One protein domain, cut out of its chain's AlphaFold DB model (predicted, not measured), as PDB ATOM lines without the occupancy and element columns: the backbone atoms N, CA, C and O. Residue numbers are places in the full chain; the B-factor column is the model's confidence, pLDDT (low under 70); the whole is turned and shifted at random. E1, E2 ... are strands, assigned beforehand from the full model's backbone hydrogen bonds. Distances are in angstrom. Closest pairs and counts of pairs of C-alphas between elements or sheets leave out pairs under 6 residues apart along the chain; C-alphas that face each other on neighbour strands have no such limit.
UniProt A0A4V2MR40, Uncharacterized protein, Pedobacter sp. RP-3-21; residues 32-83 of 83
ATOM      1  N   GLU A  32     152.845 115.751 119.088       55.59
ATOM      2  CA  GLU A  32     153.025 115.612 120.524       55.59
ATOM      3  C   GLU A  32     153.880 116.792 120.976       55.59
ATOM      4  O   GLU A  32     154.846 117.174 120.313       55.59
ATOM      5  N   SER A  33     153.418 117.463 122.027       47.06
ATOM      6  CA  SER A  33     154.068 118.621 122.620       47.06
ATOM      7  C   SER A  33     155.412 118.190 123.193       47.06
ATOM      8  O   SER A  33     155.515 117.862 124.372       47.06
ATOM      9  N   GLY A  34     156.422 118.145 122.336       46.91
ATOM     10  CA  GLY A  34     157.810 118.102 122.730       46.91
ATOM     11  C   GLY A  34     158.260 119.486 123.188       46.91
ATOM     12  O   GLY A  34     157.758 120.508 122.705       46.91
ATOM     13  N   THR A  35     159.179 119.513 124.150       49.91
ATOM     14  CA  THR A  35     159.959 120.696 124.535       49.91
ATOM     15  C   THR A  35     160.350 121.483 123.278       49.91
ATOM     16  O   THR A  35     160.715 120.856 122.283       49.91
ATOM     17  N   PRO A  36     160.277 122.827 123.250       51.16
ATOM     18  CA  PRO A  36     160.776 123.582 122.101       51.16
ATOM     19  C   PRO A  36     162.218 123.143 121.795       51.16
ATOM     20  O   PRO A  36     163.090 123.275 122.648       51.16
ATOM     21  N   GLY A  37     162.439 122.556 120.613       57.31
ATOM     22  CA  GLY A  37     163.730 121.968 120.230       57.31
ATOM     23  C   GLY A  37     163.922 120.480 120.558       57.31
ATOM     24  O   GLY A  37     165.046 119.995 120.536       57.31
ATOM     25  N   SER A  38     162.872 119.722 120.876       67.94
ATOM     26  CA  SER A  38     162.930 118.258 120.821       67.94
ATOM     27  C   SER A  38     161.536 117.646 120.763       67.94
ATOM     28  O   SER A  38     160.663 118.052 121.521       67.94
ATOM     29  N   CYS A  39     161.320 116.640 119.927       74.56
ATOM     30  CA  CYS A  39     160.090 115.864 119.878       74.56
ATOM     31  C   CYS A  39     160.425 114.377 119.990       74.56
ATOM     32  O   CYS A  39     161.389 113.910 119.400       74.56
ATOM     33  N   THR A  40     159.659 113.635 120.786       81.81
ATOM     34  CA  THR A  40     159.785 112.179 120.904       81.81
ATOM     35  C   THR A  40     158.404 111.575 120.764       81.81
ATOM     36  O   THR A  40     157.493 111.988 121.479       81.81
ATOM     37  N   VAL A  41     158.255 110.604 119.869       80.69
ATOM     38  CA  VAL A  41     157.029 109.807 119.736       80.69
ATOM     39  C   VAL A  41     157.392 108.352 119.898       80.69
ATOM     40  O   VAL A  41     158.417 107.890 119.400       80.69
ATOM     41  N   THR A  42     156.521 107.618 120.570       82.06
ATOM     42  CA  THR A  42     156.597 106.164 120.646       82.06
ATOM     43  C   THR A  42     155.255 105.588 120.231       82.06
ATOM     44  O   THR A  42     154.200 106.081 120.633       82.06
ATOM     45  N   PHE A  43     155.292 104.551 119.405       82.62
ATOM     46  CA  PHE A  43     154.126 103.821 118.946       82.62
ATOM     47  C   PHE A  43     154.318 102.326 119.215       82.62
ATOM     48  O   PHE A  43     155.378 101.760 118.954       82.62
ATOM     49  N   VAL A  44     153.289 101.688 119.772       81.75
ATOM     50  CA  VAL A  44     153.316 100.262 120.118       81.75
ATOM     51  C   VAL A  44     152.852  99.448 118.910       81.75
ATOM     52  O   VAL A  44     151.694  99.538 118.503       81.75
ATOM     53  N   CYS A  45     153.743  98.634 118.349       75.94
ATOM     54  CA  CYS A  45     153.495  97.731 117.224       75.94
ATOM     55  C   CYS A  45     152.828  96.425 117.681       75.94
ATOM     56  O   CYS A  45     153.377  95.335 117.507       75.94
ATOM     57  N   GLY A  46     151.655  96.520 118.312       74.56
ATOM     58  CA  GLY A  46     150.953  95.346 118.840       74.56
ATOM     59  C   GLY A  46     151.822  94.531 119.809       74.56
ATOM     60  O   GLY A  46     152.429  95.090 120.718       74.56
ATOM     61  N   THR A  47     151.889  93.211 119.622       68.94
ATOM     62  CA  THR A  47     152.728  92.296 120.424       68.94
ATOM     63  C   THR A  47     154.198  92.260 119.994       68.94
ATOM     64  O   THR A  47     155.010  91.645 120.681       68.94
ATOM     65  N   SER A  48     154.549  92.889 118.872       63.69
ATOM     66  CA  SER A  48     155.827  92.685 118.178       63.69
ATOM     67  C   SER A  48     156.927  93.673 118.578       63.69
ATOM     68  O   SER A  48     158.087  93.448 118.245       63.69
ATOM     69  N   GLY A  49     156.596  94.748 119.299       74.62
ATOM     70  CA  GLY A  49     157.577  95.715 119.798       74.62
ATOM     71  C   GLY A  49     157.057  97.149 119.826       74.62
ATOM     72  O   GLY A  49     155.872  97.408 119.623       74.62
ATOM     73  N   THR A  50     157.952  98.095 120.087       84.00
ATOM     74  CA  THR A  50     157.686  99.536 120.038       84.00
ATOM     75  C   THR A  50     158.602 100.189 119.011       84.00
ATOM     76  O   THR A  50     159.804  99.935 118.996       84.00
ATOM     77  N   ILE A  51     158.046 101.056 118.169       84.62
ATOM     78  CA  ILE A  51     158.825 101.977 117.335       84.62
ATOM     79  C   ILE A  51     158.843 103.336 118.017       84.62
ATOM     80  O   ILE A  51     157.831 103.796 118.547       84.62
ATOM     81  N   SER A  52     159.998 103.984 118.034       85.38
ATOM     82  CA  SER A  52     160.136 105.327 118.585       85.38
ATOM     83  C   SER A  52     160.998 106.172 117.670       85.38
ATOM     84  O   SER A  52     161.877 105.655 116.984       85.38
ATOM     85  N   CYS A  53     160.712 107.466 117.633       82.94
ATOM     86  CA  CYS A  53     161.577 108.429 116.980       82.94
ATOM     87  C   CYS A  53     161.762 109.634 117.900       82.94
ATOM     88  O   CYS A  53     160.818 110.062 118.574       82.94
ATOM     89  N   THR A  54     162.983 110.164 117.916       84.81
ATOM     90  CA  THR A  54     163.351 111.363 118.664       84.81
ATOM     91  C   THR A  54     164.037 112.337 117.719       84.81
ATOM     92  O   THR A  54     165.042 112.006 117.101       84.81
ATOM     93  N   SER A  55     163.490 113.543 117.626       79.69
ATOM     94  CA  SER A  55     164.000 114.663 116.843       79.69
ATOM     95  C   SER A  55     164.427 115.793 117.775       79.69
ATOM     96  O   SER A  55     163.757 116.051 118.772       79.69
ATOM     97  N   ALA A  56     165.494 116.512 117.422       75.94
ATOM     98  CA  ALA A  56     165.890 117.772 118.062       75.94
ATOM     99  C   ALA A  56     165.252 119.015 117.401       75.94
ATOM    100  O   ALA A  56     165.360 120.127 117.905       75.94
ATOM    101  N   ASN A  57     164.560 118.866 116.273       70.94
ATOM    102  CA  ASN A  57     163.904 119.992 115.598       70.94
ATOM    103  C   ASN A  57     162.421 120.118 115.988       70.94
ATOM    104  O   ASN A  57     161.766 121.110 115.670       70.94
ATOM    105  N   GLY A  58     161.891 119.148 116.740       71.56
ATOM    106  CA  GLY A  58     160.555 119.225 117.328       71.56
ATOM    107  C   GLY A  58     159.427 118.790 116.392       71.56
ATOM    108  O   GLY A  58     158.256 118.948 116.747       71.56
ATOM    109  N   ILE A  59     159.739 118.241 115.214       77.56
ATOM    110  CA  ILE A  59     158.734 117.726 114.286       77.56
ATOM    111  C   ILE A  59     158.689 116.213 114.432       77.56
ATOM    112  O   ILE A  59     159.654 115.515 114.143       77.56
ATOM    113  N   CYS A  60     157.530 115.696 114.819       81.06
ATOM    114  CA  CYS A  60     157.254 114.284 114.653       81.06
ATOM    115  C   CYS A  60     155.823 114.027 114.201       81.06
ATOM    116  O   CYS A  60     154.898 114.806 114.463       81.06
ATOM    117  N   LYS A  61     155.654 112.888 113.544       81.56
ATOM    118  CA  LYS A  61     154.413 112.352 113.010       81.56
ATOM    119  C   LYS A  61     154.300 110.903 113.465       81.56
ATOM    120  O   LYS A  61     155.287 110.172 113.502       81.56
ATOM    121  N   ARG A  62     153.083 110.488 113.793       81.94
ATOM    122  CA  ARG A  62     152.742 109.085 114.022       81.94
ATOM    123  C   ARG A  62     151.457 108.781 113.285       81.94
ATOM    124  O   ARG A  62     150.561 109.623 113.300       81.94
ATOM    125  N   GLU A  63     151.347 107.593 112.722       79.50
ATOM    126  CA  GLU A  63     150.117 107.125 112.094       79.50
ATOM    127  C   GLU A  63     149.852 105.675 112.513       79.50
ATOM    128  O   GLU A  63     150.755 104.839 112.415       79.50
ATOM    129  N   PRO A  64     148.658 105.366 113.049       74.94
ATOM    130  CA  PRO A  64     148.317 104.003 113.426       74.94
ATOM    131  C   PRO A  64     148.108 103.122 112.192       74.94
ATOM    132  O   PRO A  64     147.705 103.606 111.136       74.94
ATOM    133  N   ALA A  65     148.318 101.814 112.356       72.62
ATOM    134  CA  ALA A  65     148.058 100.849 111.297       72.62
ATOM    135  C   ALA A  65     146.582 100.907 110.893       72.62
ATOM    136  O   ALA A  65     145.680 100.892 111.739       72.62
ATOM    137  N   THR A  66     146.337 100.946 109.592       72.31
ATOM    138  CA  THR A  66     145.010 100.774 109.005       72.31
ATOM    139  C   THR A  66     144.942  99.410 108.318       72.31
ATOM    140  O   THR A  66     145.946  98.717 108.191       72.31
ATOM    141  N   LYS A  67     143.762  98.987 107.842       60.75
ATOM    142  CA  LYS A  67     143.616  97.700 107.126       60.75
ATOM    143  C   LYS A  67     144.520  97.567 105.889       60.75
ATOM    144  O   LYS A  67     144.688  96.461 105.391       60.75
ATOM    145  N   THR A  68     145.034  98.681 105.377       67.62
ATOM    146  CA  THR A  68     145.790  98.776 104.125       67.62
ATOM    147  C   THR A  68     147.206  99.308 104.303       67.62
ATOM    148  O   THR A  68     147.987  99.218 103.363       67.62
ATOM    149  N   GLU A  69     147.545  99.866 105.467       70.81
ATOM    150  CA  GLU A  69     148.843 100.498 105.700       70.81
ATOM    151  C   GLU A  69     149.369 100.179 107.095       70.81
ATOM    152  O   GLU A  69     148.640 100.198 108.088       70.81
ATOM    153  N   ASN A  70     150.668  99.920 107.146       79.31
ATOM    154  CA  ASN A  70     151.427  99.677 108.356       79.31
ATOM    155  C   ASN A  70     151.523 100.938 109.228       79.31
ATOM    156  O   ASN A  70     151.615 102.054 108.711       79.31
ATOM    157  N   ALA A  71     151.519 100.766 110.555       82.56
ATOM    158  CA  ALA A  71     151.716 101.894 111.462       82.56
ATOM    159  C   ALA A  71     153.122 102.463 111.276       82.56
ATOM    160  O   ALA A  71     154.056 101.702 111.035       82.56
ATOM    161  N   TYR A  72     153.300 103.772 111.432       84.19
ATOM    162  CA  TYR A  72     154.630 104.364 111.353       84.19
ATOM    163  C   TYR A  72     154.829 105.540 112.298       84.19
ATOM    164  O   TYR A  72     153.888 106.221 112.714       84.19
ATOM    165  N   VAL A  73     156.099 105.794 112.597       86.06
ATOM    166  CA  VAL A  73     156.587 107.024 113.216       86.06
ATOM    167  C   VAL A  73     157.578 107.689 112.273       86.06
ATOM    168  O   VAL A  73     158.322 107.027 111.550       86.06
ATOM    169  N   GLN A  74     157.563 109.013 112.243       85.81
ATOM    170  CA  GLN A  74     158.480 109.804 111.439       85.81
ATOM    171  C   GLN A  74     158.870 111.048 112.220       85.81
ATOM    172  O   GLN A  74     158.004 111.758 112.729       85.81
ATOM    173  N   CYS A  75     160.162 111.316 112.288       86.44
ATOM    174  CA  CYS A  75     160.718 112.514 112.888       86.44
ATOM    175  C   CYS A  75     161.281 113.391 111.768       86.44
ATOM    176  O   CYS A  75     161.852 112.864 110.825       86.44
ATOM    177  N   ASP A  76     161.062 114.703 111.827       82.69
ATOM    178  CA  ASP A  76     161.530 115.654 110.813       82.69
ATOM    179  C   ASP A  76     161.267 115.182 109.366       82.69
ATOM    180  O   ASP A  76     160.130 114.832 109.018       82.69
ATOM    181  N   ASP A  77     162.320 115.170 108.549       80.12
ATOM    182  CA  ASP A  77     162.369 114.629 107.191       80.12
ATOM    183  C   ASP A  77     163.041 113.241 107.143       80.12
ATOM    184  O   ASP A  77     163.368 112.747 106.063       80.12
ATOM    185  N   ASP A  78     163.221 112.585 108.297       81.81
ATOM    186  CA  ASP A  78     163.757 111.226 108.357       81.81
ATOM    187  C   ASP A  78     162.817 110.230 107.664       81.81
ATOM    188  O   ASP A  78     161.601 110.456 107.558       81.81
ATOM    189  N   PRO A  79     163.350 109.092 107.188       84.25
ATOM    190  CA  PRO A  79     162.531 108.018 106.654       84.25
ATOM    191  C   PRO A  79     161.525 107.503 107.691       84.25
ATOM    192  O   PRO A  79     161.789 107.416 108.891       84.25
ATOM    193  N   LYS A  80     160.345 107.120 107.197       85.56
ATOM    194  CA  LYS A  80     159.290 106.526 108.019       85.56
ATOM    195  C   LYS A  80     159.782 105.208 108.615       85.56
ATOM    196  O   LYS A  80     160.218 104.318 107.888       85.56
ATOM    197  N   THR A  81     159.667 105.083 109.930       84.88
ATOM    198  CA  THR A  81     159.924 103.836 110.652       84.88
ATOM    199  C   THR A  81     158.597 103.129 110.862       84.88
ATOM    200  O   THR A  81     157.696 103.710 111.462       84.88
ATOM    201  N   TYR A  82     158.468 101.906 110.358       85.12
ATOM    202  CA  TYR A  82     157.214 101.157 110.354       85.12
ATOM    203  C   TYR A  82     157.179 100.072 111.432       85.12
ATOM    204  O   TYR A  82     158.205  99.473 111.757       85.12
ATOM    205  N   CYS A  83     155.972  99.824 111.935       75.94
ATOM    206  CA  CYS A  83     155.539  98.515 112.408       75.94
ATOM    207  C   CYS A  83     155.147  97.673 111.183       75.94
ATOM    208  O   CYS A  83     155.370  96.456 111.188       75.94
TER     209      CYS A  83
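Overview. This is residues 32 to 83 of the 83 residues of an uncharacterized protein of Pedobacter sp. RP-3-21 (UniProt A0A4V2MR40). With little regular structure, this is a small elongated pair of two-stranded hairpins, E1 with E2 and E3 with E4, laid one over the other as two thin layers. After E4 the tail folds back, and residues 81 to 82 pair with it. The 52 printed residues hold four named strands, E1 to E4 in chain order, both sheets antiparallel, all strand in class with 20 residues in named elements. It is compact, radius of gyration of the C-alphas 11.1 A, spanning 34 by 19 by 15 A.

Arrangement. E1, residues 39 to 44, and E2, residues 50 to 55, form an antiparallel hairpin at 171 degrees; N 41 and O 53 are 2.9 A apart, within hydrogen-bond range. E3, residues 60 to 63, and E4, residues 72 to 75, form another at 171 degrees, with N 61 and O 74 at 2.7 A, within hydrogen-bond range. Between the sheets, the closest C-alphas of E2 and E4 are Ser 55 and Cys 75, 5.6 A; of E1 and E3, Cys 39 and Cys 60, 6.2 A.

Along the chain. E1 runs 17.0 A from C-alpha 39 at (160.090, 115.864, 119.878); E2 is 16.7 A, E3 10.4 A, and E4 10.3 A, ending at C-alpha 75 at (160.718, 112.514, 112.888).

Size, cuts and confidence. The C-alphas farthest apart, of Pro 36 and Lys 67, are 34.5 A apart. The printed part has no cut and no long link between named strands. Residues 32 to 38, 47 to 48 and 67 to 68 have pLDDT under 70.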